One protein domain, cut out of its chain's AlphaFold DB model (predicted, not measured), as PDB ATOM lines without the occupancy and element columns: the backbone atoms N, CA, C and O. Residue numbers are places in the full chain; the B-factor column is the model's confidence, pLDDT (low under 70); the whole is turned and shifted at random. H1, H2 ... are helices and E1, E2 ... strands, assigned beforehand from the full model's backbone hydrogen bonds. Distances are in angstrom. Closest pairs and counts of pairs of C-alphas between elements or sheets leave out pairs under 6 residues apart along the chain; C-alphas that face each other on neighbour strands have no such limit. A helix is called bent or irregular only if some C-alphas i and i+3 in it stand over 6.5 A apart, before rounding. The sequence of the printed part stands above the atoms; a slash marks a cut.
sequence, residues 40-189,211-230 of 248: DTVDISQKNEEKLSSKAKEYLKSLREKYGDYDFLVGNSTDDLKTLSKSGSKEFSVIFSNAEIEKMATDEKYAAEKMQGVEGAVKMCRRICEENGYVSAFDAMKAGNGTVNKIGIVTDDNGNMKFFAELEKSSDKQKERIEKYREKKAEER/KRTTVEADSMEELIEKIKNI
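What this domain is: This is residues 40 to 189 and 211 to 230 of the 248 residues of an uncharacterized protein of Clostridium sp. CAG:127 (UniProt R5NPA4). A strongly twisted sheet of six strands has the long helix H5 and the short H8 over one face and H3 and H6 over the other, while H1, H2 and H4 gather round the edge strand E1. Beyond the end of E5, H7 makes an arm whose residues 183 to 189 stick out. The printed part has 170 residues, with eight named helices and six named strands, which follow each other along the chain as H1, H2, E1, H3, E2, H4, H5, E3, H6, E4, E5, H7, E6 and H8; the class is mixed, helices and strands, and the sheet is branched, with E4 having three neighbours: E2 and E3, both parallel to it, and E5, antiparallel to it. It is compact, radius of gyration of the C-alphas 17.7 A, but elongated, spanning 57 by 34 by 33 A.

Where its parts are: The strands are E4, residues 146 to 155, 26.5 A long from first to last C-alpha; E5, 161 to 169, 25.5 A; E6, 211 to 217; E2, 92 to 96; E1, 70 to 74; and E3, 134 to 136. The helices are H5, residues 108 to 131, 34.2 A; H7, 172 to 189, 25.1 A; H2, 54 to 66; H1, 40 to 50, beginning at C-alpha 40 (152.932, 190.018, 151.406); H4, 98 to 106; H3, 81 to 86; H6, 137 to 142, irregular, with C-alphas 138 and 141 8.5 A apart; and H8, 220 to 228, ending at C-alpha 228 (138.157, 219.179, 146.834).

How they stand to each other: E4 bends by 52 degrees at residue 149; E2 and E3, both parallel to it, lie on one side, and E5, its antiparallel hairpin partner, on the other. N 93 and O 151, 2.9 A, N 148 and O 135, 2.9 A, and N 147 and O 168, 2.8 A, are within hydrogen-bond range. E1 is parallel to E2 (N 71 and O 92, 2.9 A), and E6 antiparallel to E5 (N 165 and O 215, 3.0 A). E1, H3, E2 and E3, H6, E4 are strand-helix-strand units, parallel neighbours with a helix between, with right-handed crossovers. H5 runs along the strands over E2 and E4, height 9.7 A; its residues 121 to 128 alone touch H8, the closest C-alphas being Ile 128 and Ile 224, 7.4 A. H8 is over E6. On the opposite face H3 is over E4, height 6.6 A, and H6 over E3. H1, H2 and H4 only graze the sheet. Every O i to N i+4 pair is within range in H2, H4, H5, H7 and H8, but 5 of 7 in H1, 1 of 2 in H3, and 0 of 2 in H6, where 1 of 3 O i to N i+3 pairs is.

The domain as a whole: The C-alphas of Ser 53 and Glu 187, the two farthest apart, are 57.6 A apart. Residues 190 to 210 are not printed; C-alphas 189 and 211 are 33.1 A apart across the cut. Of the links printed whole, none is long. Mean pLDDT of the printed part is 80.4; residues 135 to 145 and 170 to 189 are among those under 70.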
ATOM      1  N   ASP A  40     151.571 189.474 151.255       49.84
ATOM      2  CA  ASP A  40     152.932 190.018 151.406       49.84
ATOM      3  C   ASP A  40     152.976 191.401 152.103       49.84
ATOM      4  O   ASP A  40     154.048 191.815 152.522       49.84
ATOM      5  N   THR A  41     151.855 192.125 152.264       51.88
ATOM      6  CA  THR A  41     151.841 193.518 152.778       51.88
ATOM      7  C   THR A  41     151.494 193.645 154.265       51.88
ATOM      8  O   THR A  41     152.145 194.413 154.970       51.88
ATOM      9  N   VAL A  42     150.549 192.848 154.785       53.97
ATOM     10  CA  VAL A  42     150.358 192.674 156.247       53.97
ATOM     11  C   VAL A  42     151.613 192.051 156.874       53.97
ATOM     12  O   VAL A  42     152.008 192.400 157.986       53.97
ATOM     13  N   ASP A  43     152.282 191.195 156.104       70.19
ATOM     14  CA  ASP A  43     153.545 190.548 156.443       70.19
ATOM     15  C   ASP A  43     154.696 191.565 156.624       70.19
ATOM     16  O   ASP A  43     155.552 191.376 157.480       70.19
ATOM     17  N   ILE A  44     154.696 192.714 155.927       81.38
ATOM     18  CA  ILE A  44     155.729 193.758 156.114       81.38
ATOM     19  C   ILE A  44     155.665 194.360 157.521       81.38
ATOM     20  O   ILE A  44     156.691 194.443 158.195       81.38
ATOM     21  N   SER A  45     154.472 194.737 157.999       86.06
ATOM     22  CA  SER A  45     154.346 195.298 159.350       86.06
ATOM     23  C   SER A  45     154.701 194.283 160.424       86.06
ATOM     24  O   SER A  45     155.316 194.656 161.419       86.06
ATOM     25  N   GLN A  46     154.326 193.016 160.242       87.94
ATOM     26  CA  GLN A  46     154.661 191.955 161.190       87.94
ATOM     27  C   GLN A  46     156.172 191.689 161.211       87.94
ATOM     28  O   GLN A  46     156.776 191.704 162.281       87.94
ATOM     29  N   LYS A  47     156.815 191.574 160.043       89.38
ATOM     30  CA  LYS A  47     158.279 191.449 159.918       89.38
ATOM     31  C   LYS A  47     159.031 192.627 160.525       89.38
ATOM     32  O   LYS A  47     160.113 192.456 161.083       89.38
ATOM     33  N   ASN A  48     158.502 193.839 160.392       91.88
ATOM     34  CA  ASN A  48     159.103 195.007 161.020       91.88
ATOM     35  C   ASN A  48     158.897 194.987 162.538       91.88
ATOM     36  O   ASN A  48     159.838 195.270 163.274       91.88
ATOM     37  N   GLU A  49     157.722 194.587 163.021       93.81
ATOM     38  CA  GLU A  49     157.451 194.411 164.452       93.81
ATOM     39  C   GLU A  49     158.367 193.355 165.091       93.81
ATOM     40  O   GLU A  49     158.830 193.550 166.212       93.81
ATOM     41  N   GLU A  50     158.726 192.283 164.381       93.69
ATOM     42  CA  GLU A  50     159.669 191.267 164.872       93.69
ATOM     43  C   GLU A  50     161.046 191.841 165.240       93.69
ATOM     44  O   GLU A  50     161.664 191.359 166.195       93.69
ATOM     45  N   LYS A  51     161.490 192.901 164.551       94.25
ATOM     46  CA  LYS A  51     162.775 193.582 164.788       94.25
ATOM     47  C   LYS A  51     162.769 194.496 166.017       94.25
ATOM     48  O   LYS A  51     163.836 194.945 166.425       94.25
ATOM     49  N   LEU A  52     161.600 194.780 166.592       96.38
ATOM     50  CA  LEU A  52     161.480 195.614 167.785       96.38
ATOM     51  C   LEU A  52     162.000 194.894 169.037       96.38
ATOM     52  O   LEU A  52     161.852 193.675 169.203       96.38
ATOM     53  N   SER A  53     162.544 195.682 169.958       97.50
ATOM     54  CA  SER A  53     162.869 195.276 171.317       97.50
ATOM     55  C   SER A  53     161.618 194.815 172.071       97.50
ATOM     56  O   SER A  53     160.485 195.164 171.725       97.50
ATOM     57  N   SER A  54     161.799 194.037 173.142       97.69
ATOM     58  CA  SER A  54     160.672 193.588 173.975       97.69
ATOM     59  C   SER A  54     159.867 194.769 174.524       97.69
ATOM     60  O   SER A  54     158.641 194.744 174.488       97.69
ATOM     61  N   LYS A  55     160.555 195.842 174.939       96.69
ATOM     62  CA  LYS A  55     159.919 197.056 175.458       96.69
ATOM     63  C   LYS A  55     159.090 197.765 174.384       96.69
ATOM     64  O   LYS A  55     157.964 198.177 174.644       96.69
ATOM     65  N   ALA A  56     159.623 197.868 173.170       97.69
ATOM     66  CA  ALA A  56     158.922 198.440 172.027       97.69
ATOM     67  C   ALA A  56     157.689 197.624 171.612       97.69
ATOM     68  O   ALA A  56     156.637 198.198 171.335       97.69
ATOM     69  N   LYS A  57     157.780 196.289 171.636       97.62
ATOM     70  CA  LYS A  57     156.638 195.392 171.389       97.62
ATOM     71  C   LYS A  57     155.540 195.561 172.438       97.62
ATOM     72  O   LYS A  57     154.367 195.664 172.087       97.62
ATOM     73  N   GLU A  58     155.909 195.628 173.715       97.62
ATOM     74  CA  GLU A  58     154.967 195.887 174.810       97.62
ATOM     75  C   GLU A  58     154.298 197.256 174.668       97.62
ATOM     76  O   GLU A  58     153.077 197.370 174.795       97.62
ATOM     77  N   TYR A  59     155.074 198.283 174.323       97.06
ATOM     78  CA  TYR A  59     154.547 199.617 174.081       97.06
ATOM     79  C   TYR A  59     153.556 199.636 172.906       97.06
ATOM     80  O   TYR A  59     152.433 200.122 173.053       97.06
ATOM     81  N   LEU A  60     153.906 199.031 171.767       96.12
ATOM     82  CA  LEU A  60     153.018 198.911 170.608       96.12
ATOM     83  C   LEU A  60     151.726 198.147 170.938       96.12
ATOM     84  O   LEU A  60     150.641 198.537 170.499       96.12
ATOM     85  N   LYS A  61     151.809 197.090 171.758       96.56
ATOM     86  CA  LYS A  61     150.629 196.385 172.276       96.56
ATOM     87  C   LYS A  61     149.751 197.314 173.117       96.56
ATOM     88  O   LYS A  61     148.543 197.351 172.900       96.56
ATOM     89  N   SER A  62     150.350 198.108 174.008       95.56
ATOM     90  CA  SER A  62     149.617 199.070 174.840       95.56
ATOM     91  C   SER A  62     148.909 200.149 174.009       95.56
ATOM     92  O   SER A  62     147.778 200.516 174.322       95.56
ATOM     93  N   LEU A  63     149.515 200.601 172.900       94.56
ATOM     94  CA  LEU A  63     148.866 201.511 171.954       94.56
ATOM     95  C   LEU A  63     147.614 200.867 171.351       94.56
ATOM     96  O   LEU A  63     146.539 201.460 171.394       94.56
ATOM     97  N   ARG A  64     147.728 199.637 170.840       93.69
ATOM     98  CA  ARG A  64     146.604 198.903 170.232       93.69
ATOM     99  C   ARG A  64     145.465 198.648 171.224       93.69
ATOM    100  O   ARG A  64     144.301 198.713 170.843       93.69
ATOM    101  N   GLU A  65     145.789 198.389 172.490       93.44
ATOM    102  CA  GLU A  65     144.797 198.235 173.563       93.44
ATOM    103  C   GLU A  65     144.113 199.565 173.912       93.44
ATOM    104  O   GLU A  65     142.902 199.598 174.129       93.44
ATOM    105  N   LYS A  66     144.872 200.668 173.937       93.19
ATOM    106  CA  LYS A  66     144.367 201.995 174.308       93.19
ATOM    107  C   LYS A  66     143.529 202.646 173.205       93.19
ATOM    108  O   LYS A  66     142.530 203.292 173.517       93.19
ATOM    109  N   TYR A  67     143.909 202.484 171.936       89.81
ATOM    110  CA  TYR A  67     143.219 203.096 170.793       89.81
ATOM    111  C   TYR A  67     142.619 202.029 169.867       89.81
ATOM    112  O   TYR A  67     143.077 201.822 168.747       89.81
ATOM    113  N   GLY A  68     141.551 201.366 170.324       84.81
ATOM    114  CA  GLY A  68     140.881 200.287 169.576       84.81
ATOM    115  C   GLY A  68     140.229 200.698 168.242       84.81
ATOM    116  O   GLY A  68     139.837 199.833 167.446       84.81
ATOM    117  N   ASP A  69     140.134 202.005 167.994       83.62
ATOM    118  CA  ASP A  69     139.626 202.592 166.753       83.62
ATOM    119  C   ASP A  69     140.719 202.771 165.684       83.62
ATOM    120  O   ASP A  69     140.394 203.099 164.541       83.62
ATOM    121  N   TYR A  70     141.998 202.579 166.033       89.88
ATOM    122  CA  TYR A  70     143.148 202.750 165.141       89.88
ATOM    123  C   TYR A  70     143.838 201.405 164.891       89.88
ATOM    124  O   TYR A  70     143.908 200.555 165.777       89.88
ATOM    125  N   ASP A  71     144.411 201.227 163.704       92.00
ATOM    126  CA  ASP A  71     145.439 200.210 163.488       92.00
ATOM    127  C   ASP A  71     146.823 200.846 163.600       92.00
ATOM    128  O   ASP A  71     147.159 201.733 162.817       92.00
ATOM    129  N   PHE A  72     147.643 200.363 164.533       94.50
ATOM    130  CA  PHE A  72     149.059 200.724 164.599       94.50
ATOM    131  C   PHE A  72     149.910 199.709 163.844       94.50
ATOM    132  O   PHE A  72     149.979 198.530 164.224       94.50
ATOM    133  N   LEU A  73     150.565 200.193 162.794       93.50
ATOM    134  CA  LEU A  73     151.427 199.433 161.895       93.50
ATOM    135  C   LEU A  73     152.878 199.905 162.032       93.50
ATOM    136  O   LEU A  73     153.136 201.049 162.410       93.50
ATOM    137  N   VAL A  74     153.819 199.022 161.697       94.44
ATOM    138  CA  VAL A  74     155.258 199.314 161.726       94.44
ATOM    139  C   VAL A  74     155.802 199.344 160.301       94.44
ATOM    140  O   VAL A  74     155.816 198.322 159.616       94.44
ATOM    141  N   GLY A  75     156.255 200.507 159.841       92.31
ATOM    142  CA  GLY A  75     156.719 200.707 158.467       92.31
ATOM    143  C   GLY A  75     157.902 201.660 158.396       92.31
ATOM    144  O   GLY A  75     157.878 202.730 158.995       92.31
ATOM    145  N   ASN A  76     158.938 201.271 157.660       90.31
ATOM    146  CA  ASN A  76     160.127 202.088 157.450       90.31
ATOM    147  C   ASN A  76     160.021 202.883 156.143       90.31
ATOM    148  O   ASN A  76     159.253 202.543 155.249       90.31
ATOM    149  N   SER A  77     160.835 203.928 155.992       84.94
ATOM    150  CA  SER A  77     160.831 204.799 154.804       84.94
ATOM    151  C   SER A  77     161.130 204.083 153.481       84.94
ATOM    152  O   SER A  77     160.799 204.604 152.421       84.94
ATOM    153  N   THR A  78     161.741 202.897 153.528       85.88
ATOM    154  CA  THR A  78     162.000 202.043 152.358       85.88
ATOM    155  C   THR A  78     160.800 201.193 151.943       85.88
ATOM    156  O   THR A  78     160.835 200.584 150.875       85.88
ATOM    157  N   ASP A  79     159.774 201.098 152.788       88.69
ATOM    158  CA  ASP A  79     158.604 200.258 152.559       88.69
ATOM    159  C   ASP A  79     157.544 200.999 151.724       88.69
ATOM    160  O   ASP A  79     157.502 202.230 151.666       88.69
ATOM    161  N   ASP A  80     156.625 200.255 151.101       88.69
ATOM    162  CA  ASP A  80     155.447 200.843 150.456       88.69
ATOM    163  C   ASP A  80     154.399 201.238 151.511       88.69
ATOM    164  O   ASP A  80     153.428 200.524 151.781       88.69
ATOM    165  N   LEU A  81     154.619 202.402 152.129       88.38
ATOM    166  CA  LEU A  81     153.776 202.935 153.201       88.38
ATOM    167  C   LEU A  81     152.341 203.224 152.747       88.38
ATOM    168  O   LEU A  81     151.407 203.114 153.541       88.38
ATOM    169  N   LYS A  82     152.142 203.543 151.463       86.75
ATOM    170  CA  LYS A  82     150.810 203.761 150.893       86.75
ATOM    171  C   LYS A  82     150.019 202.463 150.913       86.75
ATOM    172  O   LYS A  82     148.888 202.449 151.396       86.75
ATOM    173  N   THR A  83     150.600 201.375 150.419       84.94
ATOM    174  CA  THR A  83     149.940 200.067 150.431       84.94
ATOM    175  C   THR A  83     149.790 199.532 151.852       84.94
ATOM    176  O   THR A  83     148.727 199.013 152.197       84.94
ATOM    177  N   LEU A  84     150.794 199.738 152.709       86.00
ATOM    178  CA  LEU A  84     150.718 199.364 154.118       86.00
ATOM    179  C   LEU A  84     149.582 200.099 154.844       86.00
ATOM    180  O   LEU A  84     148.809 199.477 155.566       86.00
ATOM    181  N   SER A  85     149.380 201.393 154.580       85.38
ATOM    182  CA  SER A  85     148.268 202.151 155.175       85.38
ATOM    183  C   SER A  85     146.894 201.579 154.832       85.38
ATOM    184  O   SER A  85     145.931 201.793 155.561       85.38
ATOM    185  N   LYS A  86     146.793 200.818 153.736       83.25
ATOM    186  CA  LYS A  86     145.548 200.190 153.298       83.25
ATOM    187  C   LYS A  86     145.285 198.839 153.948       83.25
ATOM    188  O   LYS A  86     144.136 198.387 153.920       83.25
ATOM    189  N   SER A  87     146.303 198.203 154.526       80.44
ATOM    190  CA  SER A  87     146.202 196.848 155.074       80.44
ATOM    191  C   SER A  87     145.508 196.787 156.435       80.44
ATOM    192  O   SER A  87     145.119 195.699 156.858       80.44
ATOM    193  N   GLY A  88     145.327 197.929 157.108       76.81
ATOM    194  CA  GLY A  88     144.566 198.018 158.354       76.81
ATOM    195  C   GLY A  88     143.118 197.535 158.209       76.81
ATOM    196  O   GLY A  88     142.547 197.514 157.118       76.81
ATOM    197  N   SER A  89     142.499 197.139 159.311       79.12
ATOM    198  CA  SER A  89     141.085 196.769 159.403       79.12
ATOM    199  C   SER A  89     140.154 197.940 159.753       79.12
ATOM    200  O   SER A  89     138.951 197.866 159.498       79.12
ATOM    201  N   LYS A  90     140.700 199.007 160.335       83.44
ATOM    202  CA  LYS A  90     140.018 200.196 160.847       83.44
ATOM    203  C   LYS A  90     140.024 201.325 159.820       83.44
ATOM    204  O   LYS A  90     140.694 201.258 158.789       83.44
ATOM    205  N   GLU A  91     139.264 202.377 160.119       81.31
ATOM    206  CA  GLU A  91     139.238 203.601 159.310       81.31
ATOM    207  C   GLU A  91     140.582 204.332 159.343       81.31
ATOM    208  O   GLU A  91     141.026 204.834 158.315       81.31
ATOM    209  N   PHE A  92     141.241 204.358 160.503       86.88
ATOM    210  CA  PHE A  92     142.524 205.026 160.693       86.88
ATOM    211  C   PHE A  92     143.639 203.994 160.835       86.88
ATOM    212  O   PHE A  92     143.585 203.126 161.704       86.88
ATOM    213  N   SER A  93     144.661 204.108 159.995       91.50
ATOM    214  CA  SER A  93     145.914 203.367 160.117       91.50
ATOM    215  C   SER A  93     147.041 204.349 160.407       91.50
ATOM    216  O   SER A  93     147.288 205.263 159.624       91.50
ATOM    217  N   VAL A  94     147.713 204.166 161.537       94.44
ATOM    218  CA  VAL A  94     148.851 204.976 161.970       94.44
ATOM    219  C   VAL A  94     150.106 204.134 161.806       94.44
ATOM    220  O   VAL A  94     150.189 203.026 162.336       94.44
ATOM    221  N   ILE A  95     151.070 204.645 161.049       94.69
ATOM    222  CA  ILE A  95     152.312 203.949 160.741       94.69
ATOM    223  C   ILE A  95     153.459 204.675 161.425       94.69
ATOM    224  O   ILE A  95     153.736 205.835 161.119       94.69
ATOM    225  N   PHE A  96     154.128 203.951 162.312       95.81
ATOM    226  CA  PHE A  96     155.371 204.370 162.937       95.81
ATOM    227  C   PHE A  96     156.523 203.535 162.384       95.81
ATOM    228  O   PHE A  96     156.377 202.340 162.121       95.81
ATOM    229  N   SER A  97     157.692 204.137 162.244       94.69
ATOM    230  CA  SER A  97     158.925 203.400 161.992       94.69
ATOM    231  C   SER A  97     159.362 202.601 163.217       94.69
ATOM    232  O   SER A  97     158.925 202.832 164.349       94.69
ATOM    233  N   ASN A  98     160.281 201.658 162.999       94.62
ATOM    234  CA  ASN A  98     160.896 200.930 164.102       94.62
ATOM    235  C   ASN A  98     161.549 201.887 165.113       94.62
ATOM    236  O   ASN A  98     161.323 201.753 166.313       94.62
ATOM    237  N   ALA A  99     162.314 202.869 164.625       94.31
ATOM    238  CA  ALA A  99     163.016 203.839 165.461       94.31
ATOM    239  C   ALA A  99     162.055 204.678 166.317       94.31
ATOM    240  O   ALA A  99     162.316 204.899 167.502       94.31
ATOM    241  N   GLU A 100     160.916 205.084 165.751       95.56
ATOM    242  CA  GLU A 100     159.897 205.831 166.483       95.56
ATOM    243  C   GLU A 100     159.302 205.007 167.618       95.56
ATOM    244  O   GLU A 100     159.273 205.492 168.743       95.56
ATOM    245  N   ILE A 101     158.893 203.755 167.374       96.50
ATOM    246  CA  ILE A 101     158.330 202.908 168.436       96.50
ATOM    247  C   ILE A 101     159.361 202.638 169.541       96.50
ATOM    248  O   ILE A 101     159.013 202.688 170.721       96.50
ATOM    249  N   GLU A 102     160.629 202.402 169.194       96.88
ATOM    250  CA  GLU A 102     161.708 202.229 170.182       96.88
ATOM    251  C   GLU A 102     161.884 203.473 171.060       96.88
ATOM    252  O   GLU A 102     161.999 203.386 172.289       96.88
ATOM    253  N   LYS A 103     161.856 204.655 170.438       96.19
ATOM    254  CA  LYS A 103     161.960 205.922 171.157       96.19
ATOM    255  C   LYS A 103     160.718 206.181 172.003       96.19
ATOM    256  O   LYS A 103     160.853 206.522 173.168       96.19
ATOM    257  N   MET A 104     159.517 205.939 171.485       95.88
ATOM    258  CA  MET A 104     158.266 206.086 172.239       95.88
ATOM    259  C   MET A 104     158.195 205.127 173.438       95.88
ATOM    260  O   MET A 104     157.671 205.485 174.489       95.88
ATOM    261  N   ALA A 105     158.774 203.931 173.327       97.06
ATOM    262  CA  ALA A 105     158.846 202.979 174.431       97.06
ATOM    263  C   ALA A 105     159.833 203.396 175.537       97.06
ATOM    264  O   ALA A 105     159.791 202.860 176.650       97.06
ATOM    265  N   THR A 106     160.763 204.312 175.257       97.06
ATOM    266  CA  THR A 106     161.820 204.736 176.191       97.06
ATOM    267  C   THR A 106     161.703 206.187 176.647       97.06
ATOM    268  O   THR A 106     162.197 206.504 177.728       97.06
ATOM    269  N   ASP A 107     161.000 207.022 175.891       97.12
ATOM    270  CA  ASP A 107     160.783 208.442 176.139       97.12
ATOM    271  C   ASP A 107     159.276 208.744 176.137       97.12
ATOM    272  O   ASP A 107     158.631 208.881 175.093       97.12
ATOM    273  N   GLU A 108     158.711 208.858 177.341       95.00
ATOM    274  CA  GLU A 108     157.288 209.137 177.545       95.00
ATOM    275  C   GLU A 108     156.866 210.503 176.993       95.00
ATOM    276  O   GLU A 108     155.737 210.657 176.523       95.00
ATOM    277  N   LYS A 109     157.762 211.498 177.022       95.75
ATOM    278  CA  LYS A 109     157.466 212.834 176.502       95.75
ATOM    279  C   LYS A 109     157.356 212.781 174.981       95.75
ATOM    280  O   LYS A 109     156.376 213.275 174.431       95.75
ATOM    281  N   TYR A 110     158.309 212.124 174.324       94.75
ATOM    282  CA  TYR A 110     158.264 211.902 172.880       94.75
ATOM    283  C   TYR A 110     157.012 211.119 172.463       94.75
ATOM    284  O   TYR A 110     156.318 211.503 171.523       94.75
ATOM    285  N   ALA A 111     156.680 210.053 173.199       94.75
ATOM    286  CA  ALA A 111     155.453 209.289 173.002       94.75
ATOM    287  C   ALA A 111     154.186 210.149 173.104       94.75
ATOM    288  O   ALA A 111     153.299 210.044 172.253       94.75
ATOM    289  N   ALA A 112     154.097 211.000 174.128       93.81
ATOM    290  CA  ALA A 112     152.956 211.884 174.332       93.81
ATOM    291  C   ALA A 112     152.822 212.914 173.201       93.81
ATOM    292  O   ALA A 112     151.733 213.065 172.650       93.81
ATOM    293  N   GLU A 113     153.919 213.568 172.811       92.44
ATOM    294  CA  GLU A 113     153.941 214.543 171.712       92.44
ATOM    295  C   GLU A 113     153.517 213.902 170.383       92.44
ATOM    296  O   GLU A 113     152.674 214.443 169.662       92.44
ATOM    297  N   LYS A 114     154.028 212.701 170.087       92.00
ATOM    298  CA  LYS A 114     153.663 211.939 168.889       92.00
ATOM    299  C   LYS A 114     152.189 211.588 168.842       92.00
ATOM    300  O   LYS A 114     151.524 211.841 167.837       92.00
ATOM    301  N   MET A 115     151.667 211.028 169.929       93.25
ATOM    302  CA  MET A 115     150.262 210.641 169.980       93.25
ATOM    303  C   MET A 115     149.331 211.853 169.953       93.25
ATOM    304  O   MET A 115     148.301 211.792 169.288       93.25
ATOM    305  N   GLN A 116     149.715 212.974 170.569       91.38
ATOM    306  CA  GLN A 116     148.964 214.225 170.465       91.38
ATOM    307  C   GLN A 116     148.889 214.724 169.013       91.38
ATOM    308  O   GLN A 116     147.828 215.167 168.569       91.38
ATOM    309  N   GLY A 117     149.989 214.628 168.257       88.50
ATOM    310  CA  GLY A 117     150.012 214.948 166.826       88.50
ATOM    311  C   GLY A 117     149.062 214.063 166.014       88.50
ATOM    312  O   GLY A 117     148.239 214.574 165.252       88.50
ATOM    313  N   VAL A 118     149.111 212.746 166.242       91.00
ATOM    314  CA  VAL A 118     148.223 211.765 165.591       91.00
ATOM    315  C   VAL A 118     146.752 212.042 165.908       91.00
ATOM    316  O   VAL A 118     145.930 212.108 164.997       91.00
ATOM    317  N   GLU A 119     146.402 212.249 167.176       90.31
ATOM    318  CA  GLU A 119     145.029 212.561 167.590       90.31
ATOM    319  C   GLU A 119     144.534 213.877 166.980       90.31
ATOM    320  O   GLU A 119     143.395 213.962 166.510       90.31
ATOM    321  N   GLY A 120     145.396 214.898 166.950       86.62
ATOM    322  CA  GLY A 120     145.118 216.174 166.301       86.62
ATOM    323  C   GLY A 120     144.801 215.993 164.818       86.62
ATOM    324  O   GLY A 120     143.776 216.489 164.344       86.62
ATOM    325  N   ALA A 121     145.622 215.215 164.114       83.44
ATOM    326  CA  ALA A 121     145.415 214.903 162.709       83.44
ATOM    327  C   ALA A 121     144.120 214.110 162.470       83.44
ATOM    328  O   ALA A 121     143.316 214.498 161.628       83.44
ATOM    329  N   VAL A 122     143.847 213.062 163.256       85.19
ATOM    330  CA  VAL A 122     142.595 212.285 163.166       85.19
ATOM    331  C   VAL A 122     141.373 213.179 163.383       85.19
ATOM    332  O   VAL A 122     140.391 213.096 162.639       85.19
ATOM    333  N   LYS A 123     141.418 214.066 164.381       84.19
ATOM    334  CA  LYS A 123     140.323 214.997 164.672       84.19
ATOM    335  C   LYS A 123     140.093 215.980 163.524       84.19
ATOM    336  O   LYS A 123     138.940 216.226 163.168       84.19
ATOM    337  N   MET A 124     141.162 216.523 162.938       75.00
ATOM    338  CA  MET A 124     141.056 217.384 161.758       75.00
ATOM    339  C   MET A 124     140.503 216.621 160.555       75.00
ATOM    340  O   MET A 124     139.557 217.101 159.936       75.00
ATOM    341  N   CYS A 125     141.005 215.413 160.276       74.62
ATOM    342  CA  CYS A 125     140.479 214.516 159.247       74.62
ATOM    343  C   CYS A 125     138.968 214.337 159.364       74.62
ATOM    344  O   CYS A 125     138.250 214.609 158.403       74.62
ATOM    345  N   ARG A 126     138.470 213.954 160.545       77.81
ATOM    346  CA  ARG A 126     137.028 213.779 160.783       77.81
ATOM    347  C   ARG A 126     136.246 215.057 160.498       77.81
ATOM    348  O   ARG A 126     135.292 215.028 159.726       77.81
ATOM    349  N   ARG A 127     136.698 216.186 161.052       75.62
ATOM    350  CA  ARG A 127     136.056 217.492 160.856       75.62
ATOM    351  C   ARG A 127     135.987 217.887 159.379       75.62
ATOM    352  O   ARG A 127     134.954 218.348 158.910       75.62
ATOM    353  N   ILE A 128     137.072 217.691 158.641       67.06
ATOM    354  CA  ILE A 128     137.157 218.020 157.215       67.06
ATOM    355  C   ILE A 128     136.247 217.122 156.391       67.06
ATOM    356  O   ILE A 128     135.591 217.611 155.472       67.06
ATOM    357  N   CYS A 129     136.179 215.832 156.714       70.06
ATOM    358  CA  CYS A 129     135.238 214.935 156.060       70.06
ATOM    359  C   CYS A 129     133.813 215.471 156.233       70.06
ATOM    360  O   CYS A 129     133.142 215.736 155.234       70.06
ATOM    361  N   GLU A 130     133.413 215.749 157.477       73.62
ATOM    362  CA  GLU A 130     132.092 216.291 157.814       73.62
ATOM    363  C   GLU A 130     131.790 217.610 157.081       73.62
ATOM    364  O   GLU A 130     130.747 217.728 156.436       73.62
ATOM    365  N   GLU A 131     132.709 218.581 157.116       69.00
ATOM    366  CA  GLU A 131     132.554 219.890 156.459       69.00
ATOM    367  C   GLU A 131     132.433 219.779 154.930       69.00
ATOM    368  O   GLU A 131     131.767 220.598 154.298       69.00
ATOM    369  N   ASN A 132     133.044 218.757 154.323       66.12
ATOM    370  CA  ASN A 132     133.011 218.532 152.876       66.12
ATOM    371  C   ASN A 132     131.970 217.480 152.462       66.12
ATOM    372  O   ASN A 132     131.978 217.029 151.316       66.12
ATOM    373  N   GLY A 133     131.063 217.083 153.363       67.44
ATOM    374  CA  GLY A 133     129.988 216.130 153.074       67.44
ATOM    375  C   GLY A 133     130.466 214.700 152.794       67.44
ATOM    376  O   GLY A 133     129.700 213.903 152.238       67.44
ATOM    377  N   TYR A 134     131.714 214.387 153.154       70.31
ATOM    378  CA  TYR A 134     132.236 213.029 153.231       70.31
ATOM    379  C   TYR A 134     131.978 212.480 154.629       70.31
ATOM    380  O   TYR A 134     132.093 213.179 155.629       70.31
ATOM    381  N   VAL A 135     131.644 211.205 154.722       69.00
ATOM    382  CA  VAL A 135     131.487 210.549 156.025       69.00
ATOM    383  C   VAL A 135     132.324 209.291 156.054       69.00
ATOM    384  O   VAL A 135     132.640 208.733 155.001       69.00
ATOM    385  N   SER A 136     132.691 208.845 157.251       61.94
ATOM    386  CA  SER A 136     133.330 207.543 157.425       61.94
ATOM    387  C   SER A 136     132.531 206.471 156.682       61.94
ATOM    388  O   SER A 136     131.295 206.481 156.708       61.94
ATOM    389  N   ALA A 137     133.209 205.520 156.039       54.88
ATOM    390  CA  ALA A 137     132.549 204.346 155.471       54.88
ATOM    391  C   ALA A 137     131.745 203.558 156.527       54.88
ATOM    392  O   ALA A 137     130.772 202.890 156.179       54.88
ATOM    393  N   PHE A 138     132.088 203.693 157.814       48.19
ATOM    394  CA  PHE A 138     131.329 203.122 158.928       48.19
ATOM    395  C   PHE A 138     130.041 203.908 159.257       48.19
ATOM    396  O   PHE A 138     129.115 203.335 159.826       48.19
ATOM    397  N   ASP A 139     129.935 205.168 158.815       52.97
ATOM    398  CA  ASP A 139     128.790 206.080 158.993       52.97
ATOM    399  C   ASP A 139     128.110 206.465 157.659       52.97
ATOM    400  O   ASP A 139     127.406 207.479 157.561       52.97
ATOM    401  N   ALA A 140     128.270 205.632 156.620       51.12
ATOM    402  CA  ALA A 140     127.871 205.884 155.226       51.12
ATOM    403  C   ALA A 140     126.414 206.354 155.014       51.12
ATOM    404  O   ALA A 140     126.092 206.937 153.980       51.12
ATOM    405  N   MET A 141     125.530 206.169 155.997       43.91
ATOM    406  CA  MET A 141     124.140 206.639 155.989       43.91
ATOM    407  C   MET A 141     123.991 208.181 155.947       43.91
ATOM    408  O   MET A 141     122.883 208.682 155.750       43.91
ATOM    409  N   LYS A 142     125.082 208.942 156.122       49.66
ATOM    410  CA  LYS A 142     125.110 210.419 156.101       49.66
ATOM    411  C   LYS A 142     125.871 211.033 154.905       49.66
ATOM    412  O   LYS A 142     126.020 212.251 154.858       49.66
ATOM    413  N   ALA A 143     126.352 210.224 153.956       55.50
ATOM    414  CA  ALA A 143     127.230 210.675 152.871       55.50
ATOM    415  C   ALA A 143     126.497 211.532 151.821       55.50
ATOM    416  O   ALA A 143     125.603 211.036 151.135       55.50
ATOM    417  N   GLY A 144     126.902 212.794 151.642       58.91
ATOM    418  CA  GLY A 144     126.429 213.644 150.538       58.91
ATOM    419  C   GLY A 144     127.325 213.552 149.297       58.91
ATOM    420  O   GLY A 144     126.842 213.369 148.175       58.91
ATOM    421  N   ASN A 145     128.643 213.625 149.513       60.91
ATOM    422  CA  ASN A 145     129.661 213.698 148.458       60.91
ATOM    423  C   ASN A 145     130.455 212.396 148.264       60.91
ATOM    424  O   ASN A 145     131.054 212.196 147.206       60.91
ATOM    425  N   GLY A 146     130.426 211.490 149.239       70.88
ATOM    426  CA  GLY A 146     131.171 210.234 149.207       70.88
ATOM    427  C   GLY A 146     131.445 209.687 150.601       70.88
ATOM    428  O   GLY A 146     131.069 210.298 151.605       70.88
ATOM    429  N   THR A 147     132.131 208.552 150.666       70.94
ATOM    430  CA  THR A 147     132.669 208.005 151.912       70.94
ATOM    431  C   THR A 147     134.186 208.062 151.921       70.94
ATOM    432  O   THR A 147     134.838 207.926 150.884       70.94
ATOM    433  N   VAL A 148     134.756 208.257 153.106       75.81
ATOM    434  CA  VAL A 148     136.174 207.997 153.340       75.81
ATOM    435  C   VAL A 148     136.302 206.565 153.825       75.81
ATOM    436  O   VAL A 148     135.788 206.208 154.882       75.81
ATOM    437  N   ASN A 149     136.937 205.727 153.011       74.38
ATOM    438  CA  ASN A 149     137.080 204.305 153.294       74.38
ATOM    439  C   ASN A 149     138.268 204.040 154.218       74.38
ATOM    440  O   ASN A 149     138.204 203.136 155.051       74.38
ATOM    441  N   LYS A 150     139.353 204.813 154.068       83.69
ATOM    442  CA  LYS A 150     140.550 204.667 154.896       83.69
ATOM    443  C   LYS A 150     141.395 205.927 154.928       83.69
ATOM    444  O   LYS A 150     141.540 206.590 153.902       83.69
ATOM    445  N   ILE A 151     141.997 206.199 156.080       85.31
ATOM    446  CA  ILE A 151     142.978 207.257 156.285       85.31
ATOM    447  C   ILE A 151     144.254 206.646 156.870       85.31
ATOM    448  O   ILE A 151     144.249 206.086 157.964       85.31
ATOM    449  N   GLY A 152     145.349 206.766 156.127       87.00
ATOM    450  CA  GLY A 152     146.704 206.459 156.556       87.00
ATOM    451  C   GLY A 152     147.412 207.704 157.077       87.00
ATOM    452  O   GLY A 152     147.397 208.732 156.405       87.00
ATOM    453  N   ILE A 153     148.055 207.601 158.236       91.31
ATOM    454  CA  ILE A 153     148.911 208.640 158.813       91.31
ATOM    455  C   ILE A 153     150.284 208.018 159.048       91.31
ATOM    456  O   ILE A 153     150.413 207.094 159.846       91.31
ATOM    457  N   VAL A 154     151.300 208.508 158.351       90.50
ATOM    458  CA  VAL A 154     152.706 208.162 158.588       90.50
ATOM    459  C   VAL A 154     153.342 209.310 159.347       90.50
ATOM    460  O   VAL A 154     153.151 210.463 158.965       90.50
ATOM    461  N   THR A 155     154.115 209.011 160.381       87.75
ATOM    462  CA  THR A 155     154.878 210.023 161.117       87.75
ATOM    463  C   THR A 155     156.372 209.915 160.813       87.75
ATOM    464  O   THR A 155     156.852 208.846 160.445       87.75
ATOM    465  N   ASP A 156     157.109 211.018 160.959       85.25
ATOM    466  CA  ASP A 156     158.579 211.020 160.929       85.25
ATOM    467  C   ASP A 156     159.185 211.627 162.203       85.25
ATOM    468  O   ASP A 156     158.526 212.375 162.926       85.25
ATOM    469  N   ASP A 157     160.458 211.357 162.493       76.75
ATOM    470  CA  ASP A 157     161.126 211.831 163.719       76.75
ATOM    471  C   ASP A 157     161.163 213.362 163.888       76.75
ATOM    472  O   ASP A 157     161.339 213.847 165.008       76.75
ATOM    473  N   ASN A 158     160.966 214.126 162.811       77.19
ATOM    474  CA  ASN A 158     160.950 215.589 162.832       77.19
ATOM    475  C   ASN A 158     159.567 216.160 163.187       77.19
ATOM    476  O   ASN A 158     159.419 217.375 163.309       77.19
ATOM    477  N   GLY A 159     158.560 215.300 163.363       72.44
ATOM    478  CA  GLY A 159     157.183 215.699 163.637       72.44
ATOM    479  C   GLY A 159     156.369 215.998 162.378       72.44
ATOM    480  O   GLY A 159     155.222 216.429 162.500       72.44
ATOM    481  N   ASN A 160     156.915 215.743 161.187       83.81
ATOM    482  CA  ASN A 160     156.142 215.805 159.955       83.81
ATOM    483  C   ASN A 160     155.238 214.574 159.855       83.81
ATOM    484  O   ASN A 160     155.521 213.497 160.394       83.81
ATOM    485  N   MET A 161     154.129 214.749 159.145       86.75
ATOM    486  CA  MET A 161     153.158 213.695 158.904       86.75
ATOM    487  C   MET A 161     152.819 213.628 157.428       86.75
ATOM    488  O   MET A 161     152.628 214.651 156.781       86.75
ATOM    489  N   LYS A 162     152.694 212.408 156.923       88.50
ATOM    490  CA  LYS A 162     152.248 212.138 155.565       88.50
ATOM    491  C   LYS A 162     150.915 211.416 155.596       88.50
ATOM    492  O   LYS A 162     150.736 210.444 156.332       88.50
ATOM    493  N   PHE A 163     149.985 211.897 154.785       86.75
ATOM    494  CA  PHE A 163     148.600 211.459 154.796       86.75
ATOM    495  C   PHE A 163     148.244 210.708 153.527       86.75
ATOM    496  O   PHE A 163     148.575 211.135 152.423       86.75
ATOM    497  N   PHE A 164     147.487 209.631 153.691       86.19
ATOM    498  CA  PHE A 164     146.853 208.897 152.607       86.19
ATOM    499  C   PHE A 164     145.360 208.831 152.880       86.19
ATOM    500  O   PHE A 164     144.964 208.434 153.968       86.19
ATOM    501  N   ALA A 165     144.517 209.174 151.912       83.62
ATOM    502  CA  ALA A 165     143.074 208.999 152.061       83.62
ATOM    503  C   ALA A 165     142.500 208.249 150.864       83.62
ATOM    504  O   ALA A 165     142.702 208.645 149.715       83.62
ATOM    505  N   GLU A 166     141.782 207.162 151.136       83.56
ATOM    506  CA  GLU A 166     140.998 206.432 150.150       83.56
ATOM    507  C   GLU A 166     139.548 206.910 150.193       83.56
ATOM    508  O   GLU A 166     138.853 206.754 151.197       83.56
ATOM    509  N   LEU A 167     139.103 207.495 149.084       80.00
ATOM    510  CA  LEU A 167     137.779 208.080 148.933       80.00
ATOM    511  C   LEU A 167     136.953 207.270 147.948       80.00
ATOM    512  O   LEU A 167     137.445 206.884 146.887       80.00
ATOM    513  N   GLU A 168     135.680 207.088 148.268       79.19
ATOM    514  CA  GLU A 168     134.687 206.462 147.406       79.19
ATOM    515  C   GLU A 168     133.558 207.450 147.109       79.19
ATOM    516  O   GLU A 168     132.966 208.041 148.013       79.19
ATOM    517  N   LYS A 169     133.247 207.649 145.827       77.50
ATOM    518  CA  LYS A 169     132.105 208.472 145.426       77.50
ATOM    519  C   LYS A 169     130.820 207.688 145.658       77.50
ATOM    520  O   LYS A 169     130.673 206.591 145.118       77.50
ATOM    521  N   SER A 170     129.867 208.283 146.375       65.75
ATOM    522  CA  SER A 170     128.532 207.701 146.527       65.75
ATOM    523  C   SER A 170     127.887 207.540 145.151       65.75
ATOM    524  O   SER A 170     127.727 208.530 144.430       65.75
ATOM    525  N   SER A 171     127.533 206.310 144.775       62.38
ATOM    526  CA  SER A 171     126.797 206.072 143.529       62.38
ATOM    527  C   SER A 171     125.362 206.593 143.664       62.38
ATOM    528  O   SER A 171     124.800 206.584 144.760       62.38
ATOM    529  N   ASP A 172     124.739 207.030 142.568       58.06
ATOM    530  CA  ASP A 172     123.356 207.535 142.605       58.06
ATOM    531  C   ASP A 172     122.380 206.471 143.138       58.06
ATOM    532  O   ASP A 172     121.472 206.780 143.906       58.06
ATOM    533  N   LYS A 173     122.648 205.190 142.850       55.41
ATOM    534  CA  LYS A 173     121.906 204.049 143.408       55.41
ATOM    535  C   LYS A 173     122.127 203.871 144.914       55.41
ATOM    536  O   LYS A 173     121.192 203.516 145.629       55.41
ATOM    537  N   GLN A 174     123.334 204.119 145.426       54.06
ATOM    538  CA  GLN A 174     123.610 204.104 146.867       54.06
ATOM    539  C   GLN A 174     122.913 205.271 147.572       54.06
ATOM    540  O   GLN A 174     122.323 205.064 148.631       54.06
ATOM    541  N   LYS A 175     122.920 206.464 146.962       61.00
ATOM    542  CA  LYS A 175     122.183 207.635 147.454       61.00
ATOM    543  C   LYS A 175     120.684 207.357 147.525       61.00
ATOM    544  O   LYS A 175     120.101 207.529 148.588       61.00
ATOM    545  N   GLU A 176     120.089 206.817 146.462       58.03
ATOM    546  CA  GLU A 176     118.660 206.477 146.421       58.03
ATOM    547  C   GLU A 176     118.281 205.421 147.477       58.03
ATOM    548  O   GLU A 176     117.235 205.516 148.117       58.03
ATOM    549  N   ARG A 177     119.144 204.424 147.727       59.41
ATOM    550  CA  ARG A 177     118.925 203.450 148.811       59.41
ATOM    551  C   ARG A 177     119.007 204.078 150.200       59.41
ATOM    552  O   ARG A 177     118.211 203.716 151.064       59.41
ATOM    553  N   ILE A 178     119.958 204.986 150.427       57.28
ATOM    554  CA  ILE A 178     120.083 205.716 151.695       57.28
ATOM    555  C   ILE A 178     118.859 206.611 151.901       57.28
ATOM    556  O   ILE A 178     118.298 206.606 152.993       57.28
ATOM    557  N   GLU A 179     118.408 207.318 150.863       62.50
ATOM    558  CA  GLU A 179     117.195 208.146 150.879       62.50
ATOM    559  C   GLU A 179     115.972 207.299 151.248       62.50
ATOM    560  O   GLU A 179     115.329 207.563 152.261       62.50
ATOM    561  N   LYS A 180     115.742 206.180 150.543       63.12
ATOM    562  CA  LYS A 180     114.648 205.240 150.841       63.12
ATOM    563  C   LYS A 180     114.729 204.669 152.254       63.12
ATOM    564  O   LYS A 180     113.704 204.471 152.899       63.12
ATOM    565  N   TYR A 181     115.929 204.391 152.763       61.16
ATOM    566  CA  TYR A 181     116.101 203.937 154.144       61.16
ATOM    567  C   TYR A 181     115.813 205.053 155.159       61.16
ATOM    568  O   TYR A 181     115.241 204.797 156.218       61.16
ATOM    569  N   ARG A 182     116.173 206.305 154.854       58.44
ATOM    570  CA  ARG A 182     115.872 207.471 155.699       58.44
ATOM    571  C   ARG A 182     114.382 207.783 155.714       58.44
ATOM    572  O   ARG A 182     113.867 208.041 156.799       58.44
ATOM    573  N   GLU A 183     113.714 207.716 154.566       63.88
ATOM    574  CA  GLU A 183     112.263 207.855 154.429       63.88
ATOM    575  C   GLU A 183     111.551 206.759 155.214       63.88
ATOM    576  O   GLU A 183     110.791 207.079 156.124       63.88
ATOM    577  N   LYS A 184     111.919 205.487 155.006       65.06
ATOM    578  CA  LYS A 184     111.370 204.368 155.783       65.06
ATOM    579  C   LYS A 184     111.616 204.519 157.278       65.06
ATOM    580  O   LYS A 184     110.687 204.372 158.050       65.06
ATOM    581  N   LYS A 185     112.815 204.903 157.726       61.81
ATOM    582  CA  LYS A 185     113.092 205.127 159.160       61.81
ATOM    583  C   LYS A 185     112.398 206.381 159.714       61.81
ATOM    584  O   LYS A 185     112.241 206.513 160.929       61.81
ATOM    585  N   ALA A 186     112.065 207.362 158.878       62.06
ATOM    586  CA  ALA A 186     111.305 208.544 159.276       62.06
ATOM    587  C   ALA A 186     109.803 208.232 159.365       62.06
ATOM    588  O   ALA A 186     109.159 208.682 160.307       62.06
ATOM    589  N   GLU A 187     109.275 207.423 158.450       61.75
ATOM    590  CA  GLU A 187     107.911 206.880 158.472       61.75
ATOM    591  C   GLU A 187     107.728 205.875 159.609       61.75
ATOM    592  O   GLU A 187     106.820 206.028 160.415       61.75
ATOM    593  N   GLU A 188     108.665 204.948 159.793       58.06
ATOM    594  CA  GLU A 188     108.700 204.025 160.927       58.06
ATOM    595  C   GLU A 188     108.859 204.774 162.249       58.06
ATOM    596  O   GLU A 188     108.305 204.340 163.242       58.06
ATOM    597  N   ARG A 189     109.552 205.922 162.308       58.22
ATOM    598  CA  ARG A 189     109.548 206.766 163.522       58.22
ATOM    599  C   ARG A 189     108.216 207.467 163.764       58.22
ATOM    600  O   ARG A 189     107.911 207.749 164.917       58.22
ATOM    601  N   LYS A 211     133.208 204.558 142.203       79.50
ATOM    602  CA  LYS A 211     134.487 205.189 141.860       79.50
ATOM    603  C   LYS A 211     135.306 205.362 143.126       79.50
ATOM    604  O   LYS A 211     134.817 205.972 144.075       79.50
ATOM    605  N   ARG A 212     136.544 204.871 143.124       80.88
ATOM    606  CA  ARG A 212     137.487 205.038 144.237       80.88
ATOM    607  C   ARG A 212     138.771 205.699 143.774       80.88
ATOM    608  O   ARG A 212     139.243 205.426 142.678       80.88
ATOM    609  N   THR A 213     139.355 206.529 144.626       82.94
ATOM    610  CA  THR A 213     140.675 207.123 144.393       82.94
ATOM    611  C   THR A 213     141.450 207.251 145.701       82.94
ATOM    612  O   THR A 213     140.862 207.233 146.783       82.94
ATOM    613  N   THR A 214     142.776 207.353 145.612       84.69
ATOM    614  CA  THR A 214     143.648 207.605 146.763       84.69
ATOM    615  C   THR A 214     144.411 208.896 146.548       84.69
ATOM    616  O   THR A 214     145.088 209.044 145.532       84.69
ATOM    617  N   VAL A 215     144.329 209.791 147.522       83.88
ATOM    618  CA  VAL A 215     145.109 211.028 147.568       83.88
ATOM    619  C   VAL A 215     146.222 210.911 148.601       83.88
ATOM    620  O   VAL A 215     146.107 210.157 149.568       83.88
ATOM    621  N   GLU A 216     147.297 211.649 148.365       87.06
ATOM    622  CA  GLU A 216     148.497 211.698 149.198       87.06
ATOM    623  C   GLU A 216     148.897 213.157 149.399       87.06
ATOM    624  O   GLU A 216     148.815 213.939 148.445       87.06
ATOM    625  N   ALA A 217     149.309 213.523 150.609       84.56
ATOM    626  CA  ALA A 217     149.708 214.886 150.950       84.56
ATOM    627  C   ALA A 217     150.684 214.912 152.131       84.56
ATOM    628  O   ALA A 217     150.633 214.032 152.996       84.56
ATOM    629  N   ASP A 218     151.512 215.953 152.187       84.50
ATOM    630  CA  ASP A 218     152.487 216.173 153.265       84.50
ATOM    631  C   ASP A 218     151.939 217.114 154.357       84.50
ATOM    632  O   ASP A 218     152.586 217.393 155.362       84.50
ATOM    633  N   SER A 219     150.717 217.615 154.164       75.06
ATOM    634  CA  SER A 219     149.971 218.390 155.153       75.06
ATOM    635  C   SER A 219     148.477 218.112 155.049       75.06
ATOM    636  O   SER A 219     147.976 217.625 154.028       75.06
ATOM    637  N   MET A 220     147.746 218.446 156.110       67.69
ATOM    638  CA  MET A 220     146.295 218.307 156.111       67.69
ATOM    639  C   MET A 220     145.652 219.291 155.130       67.69
ATOM    640  O   MET A 220     144.706 218.948 154.428       67.69
ATOM    641  N   GLU A 221     146.181 220.507 155.046       74.00
ATOM    642  CA  GLU A 221     145.708 221.564 154.157       74.00
ATOM    643  C   GLU A 221     145.821 221.147 152.688       74.00
ATOM    644  O   GLU A 221     144.859 221.269 151.926       74.00
ATOM    645  N   GLU A 222     146.962 220.574 152.309       80.19
ATOM    646  CA  GLU A 222     147.172 220.041 150.965       80.19
ATOM    647  C   GLU A 222     146.266 218.829 150.694       80.19
ATOM    648  O   GLU A 222     145.713 218.701 149.597       80.19
ATOM    649  N   LEU A 223     146.048 217.962 151.693       78.12
ATOM    650  CA  LEU A 223     145.105 216.850 151.572       78.12
ATOM    651  C   LEU A 223     143.703 217.372 151.240       78.12
ATOM    652  O   LEU A 223     143.068 216.872 150.316       78.12
ATOM    653  N   ILE A 224     143.234 218.409 151.941       70.38
ATOM    654  CA  ILE A 224     141.926 219.037 151.698       70.38
ATOM    655  C   ILE A 224     141.829 219.563 150.271       70.38
ATOM    656  O   ILE A 224     140.830 219.321 149.590       70.38
ATOM    657  N   GLU A 225     142.836 220.312 149.827       76.44
ATOM    658  CA  GLU A 225     142.845 220.905 148.494       76.44
ATOM    659  C   GLU A 225     142.785 219.819 147.417       76.44
ATOM    660  O   GLU A 225     141.956 219.885 146.504       76.44
ATOM    661  N   LYS A 226     143.581 218.758 147.583       81.88
ATOM    662  CA  LYS A 226     143.560 217.596 146.694       81.88
ATOM    663  C   LYS A 226     142.201 216.909 146.689       81.88
ATOM    664  O   LYS A 226     141.730 216.586 145.606       81.88
ATOM    665  N   ILE A 227     141.553 216.732 147.846       74.81
ATOM    666  CA  ILE A 227     140.220 216.112 147.960       74.81
ATOM    667  C   ILE A 227     139.142 216.946 147.255       74.81
ATOM    668  O   ILE A 227     138.341 216.400 146.497       74.81
ATOM    669  N   LYS A 228     139.130 218.267 147.463       74.25
ATOM    670  CA  LYS A 228     138.157 219.179 146.834       74.25
ATOM    671  C   LYS A 228     138.291 219.215 145.312       74.25
ATOM    672  O   LYS A 228     137.288 219.311 144.611       74.25
ATOM    673  N   ASN A 229     139.518 219.097 144.815       80.38
ATOM    674  CA  ASN A 229     139.837 219.197 143.394       80.38
ATOM    675  C   ASN A 229     139.821 217.840 142.661       80.38
ATOM    676  O   ASN A 229     140.256 217.762 141.508       80.38
ATOM    677  N   ILE A 230     139.315 216.762 143.279       79.12
ATOM    678  CA  ILE A 230     139.219 215.450 142.619       79.12
ATOM    679  C   ILE A 230     138.276 215.529 141.417       79.12
ATOM    680  O   ILE A 230     137.057 215.676 141.546       79.12
TER     681      ILE A 230